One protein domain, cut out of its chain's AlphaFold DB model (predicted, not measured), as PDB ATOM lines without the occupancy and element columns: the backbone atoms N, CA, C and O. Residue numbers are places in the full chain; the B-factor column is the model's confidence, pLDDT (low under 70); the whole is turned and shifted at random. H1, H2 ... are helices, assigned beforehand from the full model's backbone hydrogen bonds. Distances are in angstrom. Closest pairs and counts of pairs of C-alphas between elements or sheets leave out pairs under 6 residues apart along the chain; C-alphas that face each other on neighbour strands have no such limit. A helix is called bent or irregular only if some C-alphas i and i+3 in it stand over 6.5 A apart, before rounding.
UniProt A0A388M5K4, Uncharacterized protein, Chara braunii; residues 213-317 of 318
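Overview. This is residues 213 to 317 of the 318 residues of an uncharacterized protein of Chara braunii (UniProt A0A388M5K4). What is the shape? The long helix H1 runs through the middle; H3, H4 and H6 pack on it, H3 and H6 crosswise, with H5 off near H6. What builds it? The printed part has 105 residues with six named helices, H1 to H6, and no named strand: all helix, compact, radius of gyration of the C-alphas 12.9 A, spans 34 by 30 by 22 A.

Along the chain. Where is H1? Residues 213 to 235 run 33.3 A from C-alpha 213 at (165.251, 3.840, 85.805). What follows? H2 is 251 to 261, irregular, with C-alphas 257 and 260 7.3 A apart; H3 is 265 to 274, H4 277 to 280, H5 290 to 294, and H6 301 to 310, ending at C-alpha 310 at (162.408, -18.789, 92.979).

Arrangement. What touches the hub, H1? Its residues 217 to 224 alone touch H3, about perpendicular at 75 degrees, closest C-alphas Arg 220 and Cys 272, 5.3 A. Residues 226 to 230 alone touch H6 at 78 degrees, about perpendicular, closest C-alphas Met 227 and Tyr 308, 6.6 A. Residues 216 to 223 alone touch H4; with 225 to 228 alone H1 only just touches H2, with 3 pairs of C-alphas within 8 A. Are the backbones sound? Every O i to N i+4 pair is within hydrogen-bond range in H1, H3, H5 and H6, and 5 of 7 in H2; H4 is too short for one.

Size, cuts and confidence. Is it cut? The printed part has no cut; H1 to H2 is a long link. Where is confidence low? Residues 295 to 298 and 312 to 317 are under 70.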
ATOM      1  N   ASP A 213     164.560   4.890  86.557       90.31
ATOM      2  CA  ASP A 213     165.251   3.840  85.805       90.31
ATOM      3  C   ASP A 213     166.566   3.454  86.490       90.31
ATOM      4  O   ASP A 213     166.812   2.271  86.726       90.31
ATOM      5  N   LEU A 214     167.360   4.441  86.924       89.44
ATOM      6  CA  LEU A 214     168.608   4.164  87.636       89.44
ATOM      7  C   LEU A 214     168.364   3.475  88.988       89.44
ATOM      8  O   LEU A 214     169.062   2.527  89.329       89.44
ATOM      9  N   VAL A 215     167.343   3.884  89.746       88.69
ATOM     10  CA  VAL A 215     167.004   3.229  91.024       88.69
ATOM     11  C   VAL A 215     166.558   1.780  90.817       88.69
ATOM     12  O   VAL A 215     166.912   0.918  91.623       88.69
ATOM     13  N   LYS A 216     165.821   1.484  89.737       90.06
ATOM     14  CA  LYS A 216     165.490   0.100  89.360       90.06
ATOM     15  C   LYS A 216     166.750  -0.700  89.044       90.06
ATOM     16  O   LYS A 216     166.907  -1.793  89.579       90.06
ATOM     17  N   TYR A 217     167.658  -0.142  88.243       89.94
ATOM     18  CA  TYR A 217     168.937  -0.782  87.929       89.94
ATOM     19  C   TYR A 217     169.735  -1.095  89.204       89.94
ATOM     20  O   TYR A 217     170.097  -2.240  89.445       89.94
ATOM     21  N   THR A 218     169.875  -0.124  90.108       90.12
ATOM     22  CA  THR A 218     170.553  -0.305  91.399       90.12
ATOM     23  C   THR A 218     169.907  -1.382  92.286       90.12
ATOM     24  O   THR A 218     170.594  -2.081  93.029       90.12
ATOM     25  N   ARG A 219     168.578  -1.546  92.258       90.75
ATOM     26  CA  ARG A 219     167.905  -2.654  92.970       90.75
ATOM     27  C   ARG A 219     168.247  -4.012  92.361       90.75
ATOM     28  O   ARG A 219     168.497  -4.958  93.099       90.75
ATOM     29  N   ARG A 220     168.263  -4.103  91.031       91.88
ATOM     30  CA  ARG A 220     168.596  -5.334  90.298       91.88
ATOM     31  C   ARG A 220     170.054  -5.735  90.504       91.88
ATOM     32  O   ARG A 220     170.329  -6.900  90.755       91.88
ATOM     33  N   GLU A 221     170.962  -4.764  90.524       91.19
ATOM     34  CA  GLU A 221     172.372  -4.996  90.842       91.19
ATOM     35  C   GLU A 221     172.539  -5.542  92.268       91.19
ATOM     36  O   GLU A 221     173.202  -6.555  92.469       91.19
ATOM     37  N   ARG A 222     171.859  -4.948  93.260       91.12
ATOM     38  CA  ARG A 222     171.843  -5.482  94.635       91.12
ATOM     39  C   ARG A 222     171.299  -6.901  94.712       91.12
ATOM     40  O   ARG A 222     171.843  -7.707  95.461       91.12
ATOM     41  N   TYR A 223     170.249  -7.203  93.951       91.75
ATOM     42  CA  TYR A 223     169.714  -8.557  93.851       91.75
ATOM     43  C   TYR A 223     170.769  -9.530  93.331       91.75
ATOM     44  O   TYR A 223     171.013 -10.547  93.972       91.75
ATOM     45  N   MET A 224     171.449  -9.198  92.233       92.12
ATOM     46  CA  MET A 224     172.518 -10.038  91.691       92.12
ATOM     47  C   MET A 224     173.656 -10.229  92.693       92.12
ATOM     48  O   MET A 224     174.053 -11.360  92.958       92.12
ATOM     49  N   VAL A 225     174.135  -9.150  93.320       92.62
ATOM     50  CA  VAL A 225     175.181  -9.233  94.351       92.62
ATOM     51  C   VAL A 225     174.732 -10.127  95.513       92.62
ATOM     52  O   VAL A 225     175.504 -10.974  95.957       92.62
ATOM     53  N   SER A 226     173.489  -9.995  95.982       91.62
ATOM     54  CA  SER A 226     172.921 -10.845  97.038       91.62
ATOM     55  C   SER A 226     172.893 -12.324  96.632       91.62
ATOM     56  O   SER A 226     173.331 -13.175  97.406       91.62
ATOM     57  N   MET A 227     172.472 -12.631  95.400       91.81
ATOM     58  CA  MET A 227     172.448 -13.997  94.871       91.81
ATOM     59  C   MET A 227     173.848 -14.613  94.776       91.81
ATOM     60  O   MET A 227     174.050 -15.732  95.240       91.81
ATOM     61  N   PHE A 228     174.834 -13.885  94.248       92.19
ATOM     62  CA  PHE A 228     176.214 -14.378  94.162       92.19
ATOM     63  C   PHE A 228     176.837 -14.638  95.528       92.19
ATOM     64  O   PHE A 228     177.487 -15.662  95.728       92.19
ATOM     65  N   ASN A 229     176.599 -13.744  96.488       93.12
ATOM     66  CA  ASN A 229     177.051 -13.959  97.857       93.12
ATOM     67  C   ASN A 229     176.371 -15.183  98.489       93.12
ATOM     68  O   ASN A 229     177.024 -15.927  99.213       93.12
ATOM     69  N   TYR A 230     175.104 -15.460  98.173       92.12
ATOM     70  CA  TYR A 230     174.427 -16.671  98.641       92.12
ATOM     71  C   TYR A 230     175.010 -17.961  98.048       92.12
ATOM     72  O   TYR A 230     175.254 -18.921  98.781       92.12
ATOM     73  N   ILE A 231     175.290 -17.986  96.740       90.56
ATOM     74  CA  ILE A 231     175.979 -19.122  96.103       90.56
ATOM     75  C   ILE A 231     177.325 -19.346  96.787       90.56
ATOM     76  O   ILE A 231     177.642 -20.453  97.208       90.56
ATOM     77  N   LEU A 232     178.095 -18.272  96.961       91.19
ATOM     78  CA  LEU A 232     179.397 -18.333  97.603       91.19
ATOM     79  C   LEU A 232     179.311 -18.900  99.026       91.19
ATOM     80  O   LEU A 232     180.087 -19.777  99.398       91.19
ATOM     81  N   PHE A 233     178.336 -18.427  99.796       91.75
ATOM     82  CA  PHE A 233     178.102 -18.848 101.172       91.75
ATOM     83  C   PHE A 233     177.777 -20.338 101.274       91.75
ATOM     84  O   PHE A 233     178.292 -21.030 102.153       91.75
ATOM     85  N   THR A 234     176.959 -20.847 100.349       90.50
ATOM     86  CA  THR A 234     176.589 -22.268 100.312       90.50
ATOM     87  C   THR A 234     177.748 -23.154  99.852       90.50
ATOM     88  O   THR A 234     177.984 -24.193 100.466       90.50
ATOM     89  N   VAL A 235     178.514 -22.738  98.838       89.69
ATOM     90  CA  VAL A 235     179.692 -23.474  98.340       89.69
ATOM     91  C   VAL A 235     180.809 -23.547  99.383       89.69
ATOM     92  O   VAL A 235     181.457 -24.582  99.512       89.69
ATOM     93  N   GLU A 236     181.032 -22.477 100.148       92.50
ATOM     94  CA  GLU A 236     182.045 -22.451 101.212       92.50
ATOM     95  C   GLU A 236     181.591 -23.150 102.508       92.50
ATOM     96  O   GLU A 236     182.380 -23.251 103.446       92.50
ATOM     97  N   GLY A 237     180.352 -23.655 102.574       91.62
ATOM     98  CA  GLY A 237     179.841 -24.382 103.742       91.62
ATOM     99  C   GLY A 237     179.774 -23.528 105.011       91.62
ATOM    100  O   GLY A 237     179.971 -24.044 106.110       91.62
ATOM    101  N   ARG A 238     179.536 -22.222 104.852       92.00
ATOM    102  CA  ARG A 238     179.533 -21.234 105.937       92.00
ATOM    103  C   ARG A 238     178.385 -21.461 106.919       92.00
ATOM    104  O   ARG A 238     177.300 -21.910 106.538       92.00
ATOM    105  N   SER A 239     178.609 -21.117 108.185       91.50
ATOM    106  CA  SER A 239     177.569 -21.173 109.213       91.50
ATOM    107  C   SER A 239     176.657 -19.944 109.142       91.50
ATOM    108  O   SER A 239     177.053 -18.884 108.657       91.50
ATOM    109  N   LYS A 240     175.412 -20.055 109.635       87.88
ATOM    110  CA  LYS A 240     174.416 -18.961 109.593       87.88
ATOM    111  C   LYS A 240     174.938 -17.676 110.247       87.88
ATOM    112  O   LYS A 240     174.606 -16.583 109.799       87.88
ATOM    113  N   GLU A 241     175.766 -17.818 111.277       87.50
ATOM    114  CA  GLU A 241     176.379 -16.726 112.034       87.50
ATOM    115  C   GLU A 241     177.383 -15.917 111.198       87.50
ATOM    116  O   GLU A 241     177.656 -14.765 111.529       87.50
ATOM    117  N   GLU A 242     177.902 -16.480 110.104       89.31
ATOM    118  CA  GLU A 242     178.829 -15.807 109.190       89.31
ATOM    119  C   GLU A 242     178.114 -14.933 108.139       89.31
ATOM    120  O   GLU A 242     178.778 -14.162 107.449       89.31
ATOM    121  N   TRP A 243     176.775 -14.982 108.024       89.06
ATOM    122  CA  TRP A 243     175.993 -14.145 107.092       89.06
ATOM    123  C   TRP A 243     175.884 -12.689 107.579       89.06
ATOM    124  O   TRP A 243     174.822 -12.184 107.948       89.06
ATOM    125  N   THR A 244     177.019 -12.001 107.611       86.69
ATOM    126  CA  THR A 244     177.170 -10.634 108.122       86.69
ATOM    127  C   THR A 244     177.838  -9.740 107.084       86.69
ATOM    128  O   THR A 244     178.327 -10.224 106.065       86.69
ATOM    129  N   ALA A 245     177.877  -8.427 107.332       85.00
ATOM    130  CA  ALA A 245     178.495  -7.459 106.422       85.00
ATOM    131  C   ALA A 245     179.933  -7.821 106.010       85.00
ATOM    132  O   ALA A 245     180.307  -7.536 104.876       85.00
ATOM    133  N   ASP A 246     180.699  -8.471 106.890       88.56
ATOM    134  CA  ASP A 246     182.100  -8.829 106.644       88.56
ATOM    135  C   ASP A 246     182.258  -9.951 105.607       88.56
ATOM    136  O   ASP A 246     183.305 -10.065 104.972       88.56
ATOM    137  N   PHE A 247     181.217 -10.765 105.407       89.75
ATOM    138  CA  PHE A 247     181.214 -11.826 104.405       89.75
ATOM    139  C   PHE A 247     180.912 -11.302 102.993       89.75
ATOM    140  O   PHE A 247     181.436 -11.829 102.010       89.75
ATOM    141  N   PHE A 248     180.070 -10.270 102.869       90.81
ATOM    142  CA  PHE A 248     179.594  -9.816 101.565       90.81
ATOM    143  C   PHE A 248     180.710  -9.199 100.715       90.81
ATOM    144  O   PHE A 248     181.314  -8.189 101.076       90.81
ATOM    145  N   ILE A 249     180.892  -9.741  99.512       92.50
ATOM    146  CA  ILE A 249     181.758  -9.176  98.478       92.50
ATOM    147  C   ILE A 249     180.964  -8.334  97.477       92.50
ATOM    148  O   ILE A 249     179.782  -8.568  97.210       92.50
ATOM    149  N   GLY A 250     181.632  -7.325  96.918       91.12
ATOM    150  CA  GLY A 250     181.048  -6.416  95.936       91.12
ATOM    151  C   GLY A 250     181.109  -6.942  94.502       91.12
ATOM    152  O   GLY A 250     181.807  -7.906  94.196       91.12
ATOM    153  N   TYR A 251     180.420  -6.227  93.610       90.62
ATOM    154  CA  TYR A 251     180.374  -6.473  92.166       90.62
ATOM    155  C   TYR A 251     181.737  -6.802  91.539       90.62
ATOM    156  O   TYR A 251     181.881  -7.832  90.891       90.62
ATOM    157  N   THR A 252     182.750  -5.962  91.766       91.94
ATOM    158  CA  THR A 252     184.076  -6.127  91.149       91.94
ATOM    159  C   THR A 252     184.729  -7.454  91.537       91.94
ATOM    160  O   THR A 252     185.208  -8.177  90.672       91.94
ATOM    161  N   THR A 253     184.672  -7.826  92.816       94.12
ATOM    162  CA  THR A 253     185.212  -9.103  93.302       94.12
ATOM    163  C   THR A 253     184.429 -10.297  92.753       94.12
ATOM    164  O   THR A 253     185.016 -11.334  92.453       94.12
ATOM    165  N   ILE A 254     183.108 -10.158  92.587       93.50
ATOM    166  CA  ILE A 254     182.272 -11.185  91.951       93.50
ATOM    167  C   ILE A 254     182.693 -11.369  90.489       93.50
ATOM    168  O   ILE A 254     182.962 -12.495  90.076       93.50
ATOM    169  N   LEU A 255     182.818 -10.285  89.716       92.88
ATOM    170  CA  LEU A 255     183.284 -10.366  88.332       92.88
ATOM    171  C   LEU A 255     184.648 -11.049  88.229       92.88
ATOM    172  O   LEU A 255     184.813 -11.964  87.431       92.88
ATOM    173  N   GLU A 256     185.614 -10.652  89.055       93.75
ATOM    174  CA  GLU A 256     186.952 -11.246  89.051       93.75
ATOM    175  C   GLU A 256     186.902 -12.754  89.322       93.75
ATOM    176  O   GLU A 256     187.496 -13.540  88.576       93.75
ATOM    177  N   ARG A 257     186.142 -13.171  90.343       91.56
ATOM    178  CA  ARG A 257     186.036 -14.575  90.762       91.56
ATOM    179  C   ARG A 257     185.357 -15.452  89.711       91.56
ATOM    180  O   ARG A 257     185.822 -16.563  89.469       91.56
ATOM    181  N   TYR A 258     184.302 -14.952  89.073       89.44
ATOM    182  CA  TYR A 258     183.493 -15.708  88.110       89.44
ATOM    183  C   TYR A 258     183.836 -15.402  86.640       89.44
ATOM    184  O   TYR A 258     183.219 -15.954  85.728       89.44
ATOM    185  N   SER A 259     184.865 -14.586  86.382       90.38
ATOM    186  CA  SER A 259     185.351 -14.261  85.031       90.38
ATOM    187  C   SER A 259     185.712 -15.511  84.222       90.38
ATOM    188  O   SER A 259     185.336 -15.641  83.057       90.38
ATOM    189  N   LYS A 260     186.372 -16.490  84.857       88.00
ATOM    190  CA  LYS A 260     186.741 -17.777  84.236       88.00
ATOM    191  C   LYS A 260     185.533 -18.653  83.899       88.00
ATOM    192  O   LYS A 260     185.620 -19.480  82.999       88.00
ATOM    193  N   ASN A 261     184.408 -18.442  84.580       86.69
ATOM    194  CA  ASN A 261     183.119 -19.077  84.298       86.69
ATOM    195  C   ASN A 261     182.325 -18.307  83.226       86.69
ATOM    196  O   ASN A 261     181.173 -18.628  82.941       86.69
ATOM    197  N   GLY A 262     182.943 -17.293  82.613       87.44
ATOM    198  CA  GLY A 262     182.367 -16.511  81.535       87.44
ATOM    199  C   GLY A 262     181.443 -15.396  82.003       87.44
ATOM    200  O   GLY A 262     180.657 -14.942  81.171       87.44
ATOM    201  N   LEU A 263     181.504 -14.970  83.274       90.12
ATOM    202  CA  LEU A 263     180.847 -13.742  83.727       90.12
ATOM    203  C   LEU A 263     181.578 -12.527  83.151       90.12
ATOM    204  O   LEU A 263     182.762 -12.333  83.418       90.12
ATOM    205  N   THR A 264     180.864 -11.708  82.386       92.56
ATOM    206  CA  THR A 264     181.351 -10.416  81.885       92.56
ATOM    207  C   THR A 264     180.400  -9.308  82.323       92.56
ATOM    208  O   THR A 264     179.264  -9.597  82.716       92.56
ATOM    209  N   ASP A 265     180.836  -8.050  82.242       91.75
ATOM    210  CA  ASP A 265     179.975  -6.891  82.499       91.75
ATOM    211  C   ASP A 265     178.701  -6.936  81.636       91.75
ATOM    212  O   ASP A 265     177.602  -6.708  82.140       91.75
ATOM    213  N   GLU A 266     178.811  -7.315  80.357       92.12
ATOM    214  CA  GLU A 266     177.663  -7.389  79.444       92.12
ATOM    215  C   GLU A 266     176.640  -8.423  79.913       92.12
ATOM    216  O   GLU A 266     175.452  -8.119  80.016       92.12
ATOM    217  N   LYS A 267     177.095  -9.631  80.267       90.75
ATOM    218  CA  LYS A 267     176.200 -10.675  80.783       90.75
ATOM    219  C   LYS A 267     175.585 -10.292  82.120       90.75
ATOM    220  O   LYS A 267     174.415 -10.578  82.355       90.75
ATOM    221  N   TRP A 268     176.352  -9.643  82.995       92.19
ATOM    222  CA  TRP A 268     175.824  -9.128  84.253       92.19
ATOM    223  C   TRP A 268     174.676  -8.148  84.007       92.19
ATOM    224  O   TRP A 268     173.626  -8.258  84.643       92.19
ATOM    225  N   THR A 269     174.854  -7.210  83.073       90.94
ATOM    226  CA  THR A 269     173.808  -6.258  82.686       90.94
ATOM    227  C   THR A 269     172.590  -6.965  82.086       90.94
ATOM    228  O   THR A 269     171.470  -6.684  82.512       90.94
ATOM    229  N   GLU A 270     172.782  -7.915  81.167       90.69
ATOM    230  CA  GLU A 270     171.683  -8.686  80.568       90.69
ATOM    231  C   GLU A 270     170.857  -9.441  81.618       90.69
ATOM    232  O   GLU A 270     169.625  -9.400  81.591       90.69
ATOM    233  N   GLU A 271     171.520 -10.102  82.569       88.94
ATOM    234  CA  GLU A 271     170.846 -10.808  83.660       88.94
ATOM    235  C   GLU A 271     170.168  -9.836  84.630       88.94
ATOM    236  O   GLU A 271     169.022 -10.069  85.024       88.94
ATOM    237  N   CYS A 272     170.802  -8.701  84.952       90.25
ATOM    238  CA  CYS A 272     170.171  -7.650  85.752       90.25
ATOM    239  C   CYS A 272     168.851  -7.185  85.127       90.25
ATOM    240  O   CYS A 272     167.848  -7.024  85.828       90.25
ATOM    241  N   ASP A 273     168.828  -6.985  83.810       89.25
ATOM    242  CA  ASP A 273     167.658  -6.483  83.096       89.25
ATOM    243  C   ASP A 273     166.480  -7.462  83.083       89.25
ATOM    244  O   ASP A 273     165.319  -7.025  83.075       89.25
ATOM    245  N   ARG A 274     166.762  -8.769  83.167       89.88
ATOM    246  CA  ARG A 274     165.757  -9.838  83.269       89.88
ATOM    247  C   ARG A 274     165.084  -9.901  84.641       89.88
ATOM    248  O   ARG A 274     164.003 -10.479  84.750       89.88
ATOM    249  N   ILE A 275     165.664  -9.295  85.681       90.31
ATOM    250  CA  ILE A 275     165.107  -9.346  87.037       90.31
ATOM    251  C   ILE A 275     163.830  -8.489  87.133       90.31
ATOM    252  O   ILE A 275     163.866  -7.271  86.887       90.31
ATOM    253  N   PRO A 276     162.691  -9.075  87.555       89.94
ATOM    254  CA  PRO A 276     161.475  -8.320  87.842       89.94
ATOM    255  C   PRO A 276     161.686  -7.299  88.972       89.94
ATOM    256  O   PRO A 276     162.277  -7.609  90.007       89.94
ATOM    257  N   ASP A 277     161.199  -6.065  88.795       88.12
ATOM    258  CA  ASP A 277     161.401  -4.981  89.776       88.12
ATOM    259  C   ASP A 277     160.747  -5.290  91.135       88.12
ATOM    260  O   ASP A 277     161.273  -4.908  92.178       88.12
ATOM    261  N   ASP A 278     159.631  -6.020  91.158       88.75
ATOM    262  CA  ASP A 278     158.976  -6.472  92.389       88.75
ATOM    263  C   ASP A 278     159.848  -7.450  93.192       88.75
ATOM    264  O   ASP A 278     159.875  -7.358  94.420       88.75
ATOM    265  N   LYS A 279     160.621  -8.317  92.521       87.69
ATOM    266  CA  LYS A 279     161.620  -9.177  93.175       87.69
ATOM    267  C   LYS A 279     162.799  -8.358  93.690       87.69
ATOM    268  O   LYS A 279     163.173  -8.491  94.852       87.69
ATOM    269  N   ALA A 280     163.336  -7.459  92.867       88.81
ATOM    270  CA  ALA A 280     164.485  -6.630  93.236       88.81
ATOM    271  C   ALA A 280     164.207  -5.717  94.449       88.81
ATOM    272  O   ALA A 280     165.108  -5.423  95.230       88.81
ATOM    273  N   ARG A 281     162.952  -5.289  94.652       88.19
ATOM    274  CA  ARG A 281     162.533  -4.492  95.822       88.19
ATOM    275  C   ARG A 281     162.578  -5.244  97.153       88.19
ATOM    276  O   ARG A 281     162.584  -4.580  98.185       88.19
ATOM    277  N   LYS A 282     162.584  -6.581  97.142       85.81
ATOM    278  CA  LYS A 282     162.668  -7.398  98.364       85.81
ATOM    279  C   LYS A 282     164.075  -7.405  98.964       85.81
ATOM    280  O   LYS A 282     164.239  -7.753 100.125       85.81
ATOM    281  N   VAL A 283     165.082  -7.009  98.187       86.81
ATOM    282  CA  VAL A 283     166.480  -7.019  98.621       86.81
ATOM    283  C   VAL A 283     166.751  -5.788  99.483       86.81
ATOM    284  O   VAL A 283     166.433  -4.664  99.067       86.81
ATOM    285  N   PRO A 284     167.338  -5.952 100.676       84.31
ATOM    286  CA  PRO A 284     167.560  -4.833 101.571       84.31
ATOM    287  C   PRO A 284     168.579  -3.845 101.022       84.31
ATOM    288  O   PRO A 284     169.421  -4.129 100.168       84.31
ATOM    289  N   ARG A 285     168.522  -2.630 101.575       84.88
ATOM    290  CA  ARG A 285     169.407  -1.543 101.154       84.88
ATOM    291  C   ARG A 285     170.869  -1.805 101.477       84.88
ATOM    292  O   ARG A 285     171.733  -1.360 100.731       84.88
ATOM    293  N   ARG A 286     171.139  -2.486 102.586       83.25
ATOM    294  CA  ARG A 286     172.488  -2.813 103.040       83.25
ATOM    295  C   ARG A 286     172.576  -4.316 103.233       83.25
ATOM    296  O   ARG A 286     171.979  -4.834 104.171       83.25
ATOM    297  N   LEU A 287     173.321  -4.973 102.354       81.94
ATOM    298  CA  LEU A 287     173.671  -6.377 102.525       81.94
ATOM    299  C   LEU A 287     174.506  -6.530 103.802       81.94
ATOM    300  O   LEU A 287     175.388  -5.710 104.065       81.94
ATOM    301  N   GLY A 288     174.139  -7.498 104.641       77.62
ATOM    302  CA  GLY A 288     174.723  -7.691 105.971       77.62
ATOM    303  C   GLY A 288     174.443  -6.563 106.974       77.62
ATOM    304  O   GLY A 288     175.095  -6.486 108.011       77.62
ATOM    305  N   GLY A 289     173.506  -5.654 106.673       79.88
ATOM    306  CA  GLY A 289     173.053  -4.621 107.607       79.88
ATOM    307  C   GLY A 289     172.097  -5.163 108.681       79.88
ATOM    308  O   GLY A 289     171.749  -6.337 108.653       79.88
ATOM    309  N   PRO A 290     171.605  -4.308 109.600       75.12
ATOM    310  CA  PRO A 290     170.693  -4.731 110.668       75.12
ATOM    311  C   PRO A 290     169.440  -5.457 110.165       75.12
ATOM    312  O   PRO A 290     169.059  -6.462 110.752       75.12
ATOM    313  N   ASP A 291     168.858  -4.997 109.051       74.31
ATOM    314  CA  ASP A 291     167.702  -5.654 108.425       74.31
ATOM    315  C   ASP A 291     168.033  -7.112 108.034       74.31
ATOM    316  O   ASP A 291     167.248  -8.019 108.290       74.31
ATOM    317  N   GLU A 292     169.228  -7.344 107.475       77.75
ATOM    318  CA  GLU A 292     169.711  -8.661 107.035       77.75
ATOM    319  C   GLU A 292     170.067  -9.571 108.223       77.75
ATOM    320  O   GLU A 292     169.748 -10.756 108.215       77.75
ATOM    321  N   ILE A 293     170.701  -9.008 109.258       72.38
ATOM    322  CA  ILE A 293     171.132  -9.735 110.464       72.38
ATOM    323  C   ILE A 293     169.923 -10.170 111.300       72.38
ATOM    324  O   ILE A 293     169.868 -11.302 111.774       72.38
ATOM    325  N   ASN A 294     168.944  -9.281 111.470       71.75
ATOM    326  CA  ASN A 294     167.777  -9.531 112.316       71.75
ATOM    327  C   ASN A 294     166.634 -10.237 111.567       71.75
ATOM    328  O   ASN A 294     165.614 -10.555 112.178       71.75
ATOM    329  N   GLY A 295     166.762 -10.440 110.249       64.69
ATOM    330  CA  GLY A 295     165.673 -10.941 109.402       64.69
ATOM    331  C   GLY A 295     164.460 -10.002 109.352       64.69
ATOM    332  O   GLY A 295     163.334 -10.426 109.085       64.69
ATOM    333  N   GLU A 296     164.657  -8.717 109.654       66.50
ATOM    334  CA  GLU A 296     163.579  -7.733 109.701       66.50
ATOM    335  C   GLU A 296     163.091  -7.400 108.286       66.50
ATOM    336  O   GLU A 296     163.848  -7.403 107.319       66.50
ATOM    337  N   ASN A 297     161.800  -7.082 108.150       63.34
ATOM    338  CA  ASN A 297     161.182  -6.701 106.871       63.34
ATOM    339  C   ASN A 297     161.324  -7.747 105.743       63.34
ATOM    340  O   ASN A 297     161.255  -7.389 104.568       63.34
ATOM    341  N   GLY A 298     161.489  -9.031 106.085       66.00
ATOM    342  CA  GLY A 298     161.653 -10.102 105.098       66.00
ATOM    343  C   GLY A 298     163.027 -10.111 104.424       66.00
ATOM    344  O   GLY A 298     163.118 -10.515 103.269       66.00
ATOM    345  N   ALA A 299     164.063  -9.640 105.123       75.69
ATOM    346  CA  ALA A 299     165.467  -9.708 104.724       75.69
ATOM    347  C   ALA A 299     166.193 -10.913 105.366       75.69
ATOM    348  O   ALA A 299     165.587 -11.710 106.084       75.69
ATOM    349  N   GLY A 300     167.494 -11.057 105.104       82.88
ATOM    350  CA  GLY A 300     168.346 -12.068 105.730       82.88
ATOM    351  C   GLY A 300     168.566 -13.332 104.903       82.88
ATOM    352  O   GLY A 300     168.063 -13.488 103.785       82.88
ATOM    353  N   LEU A 301     169.338 -14.262 105.473       84.62
ATOM    354  CA  LEU A 301     169.755 -15.496 104.800       84.62
ATOM    355  C   LEU A 301     168.565 -16.323 104.289       84.62
ATOM    356  O   LEU A 301     168.592 -16.817 103.165       84.62
ATOM    357  N   GLU A 302     167.505 -16.453 105.089       86.38
ATOM    358  CA  GLU A 302     166.307 -17.228 104.728       86.38
ATOM    359  C   GLU A 302     165.532 -16.580 103.575       86.38
ATOM    360  O   GLU A 302     165.089 -17.271 102.656       86.38
ATOM    361  N   ALA A 303     165.428 -15.247 103.570       86.62
ATOM    362  CA  ALA A 303     164.826 -14.506 102.468       86.62
ATOM    363  C   ALA A 303     165.650 -14.650 101.184       86.62
ATOM    364  O   ALA A 303     165.097 -14.895 100.111       86.62
ATOM    365  N   THR A 304     166.975 -14.567 101.298       87.25
ATOM    366  CA  THR A 304     167.897 -14.760 100.175       87.25
ATOM    367  C   THR A 304     167.824 -16.183  99.624       87.25
ATOM    368  O   THR A 304     167.743 -16.370  98.410       87.25
ATOM    369  N   GLN A 305     167.727 -17.189 100.492       89.19
ATOM    370  CA  GLN A 305     167.498 -18.574 100.095       89.19
ATOM    371  C   GLN A 305     166.154 -18.763  99.374       89.19
ATOM    372  O   GLN A 305     166.086 -19.488  98.380       89.19
ATOM    373  N   ALA A 306     165.076 -18.149  99.867       87.44
ATOM    374  CA  ALA A 306     163.771 -18.207  99.211       87.44
ATOM    375  C   ALA A 306     163.825 -17.562  97.820       87.44
ATOM    376  O   ALA A 306     163.385 -18.173  96.847       87.44
ATOM    377  N   MET A 307     164.454 -16.385  97.713       87.12
ATOM    378  CA  MET A 307     164.695 -15.727  96.431       87.12
ATOM    379  C   MET A 307     165.452 -16.651  95.480       87.12
ATOM    380  O   MET A 307     164.956 -16.878  94.385       87.12
ATOM    381  N   TYR A 308     166.570 -17.241  95.916       86.62
ATOM    382  CA  TYR A 308     167.380 -18.159  95.115       86.62
ATOM    383  C   TYR A 308     166.572 -19.340  94.554       86.62
ATOM    384  O   TYR A 308     166.679 -19.661  93.372       86.62
ATOM    385  N   LYS A 309     165.710 -19.958  95.376       85.94
ATOM    386  CA  LYS A 309     164.828 -21.059  94.943       85.94
ATOM    387  C   LYS A 309     163.813 -20.623  93.881       85.94
ATOM    388  O   LYS A 309     163.471 -21.410  93.003       85.94
ATOM    389  N   GLU A 310     163.330 -19.384  93.955       83.12
ATOM    390  CA  GLU A 310     162.408 -18.789  92.979       83.12
ATOM    391  C   GLU A 310     163.112 -18.242  91.727       83.12
ATOM    392  O   GLU A 310     162.448 -17.843  90.758       83.12
ATOM    393  N   THR A 311     164.439 -18.128  91.753       78.44
ATOM    394  CA  THR A 311     165.216 -17.586  90.648       78.44
ATOM    395  C   THR A 311     165.305 -18.624  89.537       78.44
ATOM    396  O   THR A 311     165.675 -19.774  89.763       78.44
ATOM    397  N   ASN A 312     164.977 -18.227  88.306       65.50
ATOM    398  CA  ASN A 312     165.124 -19.083  87.126       65.50
ATOM    399  C   ASN A 312     166.257 -18.642  86.189       65.50
ATOM    400  O   ASN A 312     166.344 -19.136  85.072       65.50
ATOM    401  N   THR A 313     167.116 -17.720  86.630       64.19
ATOM    402  CA  THR A 313     168.306 -17.302  85.884       64.19
ATOM    403  C   THR A 313     169.319 -18.440  85.910       64.19
ATOM    404  O   THR A 313     169.801 -18.809  86.983       64.19
ATOM    405  N   GLU A 314     169.628 -18.994  84.740       63.56
ATOM    406  CA  GLU A 314     170.587 -20.096  84.577       63.56
ATOM    407  C   GLU A 314     171.944 -19.757  85.200       63.56
ATOM    408  O   GLU A 314     172.552 -20.601  85.847       63.56
ATOM    409  N   PHE A 315     172.356 -18.491  85.103       64.62
ATOM    410  CA  PHE A 315     173.670 -18.032  85.538       64.62
ATOM    411  C   PHE A 315     173.869 -18.003  87.063       64.62
ATOM    412  O   PHE A 315     174.973 -18.200  87.555       64.62
ATOM    413  N   VAL A 316     172.791 -17.788  87.821       62.38
ATOM    414  CA  VAL A 316     172.813 -17.811  89.295       62.38
ATOM    415  C   VAL A 316     172.794 -19.254  89.822       62.38
ATOM    416  O   VAL A 316     173.058 -19.473  90.993       62.38
ATOM    417  N   LYS A 317     172.477 -20.256  88.994       58.28
ATOM    418  CA  LYS A 317     172.380 -21.665  89.423       58.28
ATOM    419  C   LYS A 317     173.667 -22.474  89.211       58.28
ATOM    420  O   LYS A 317     173.717 -23.622  89.652       58.28
TER     421      LYS A 317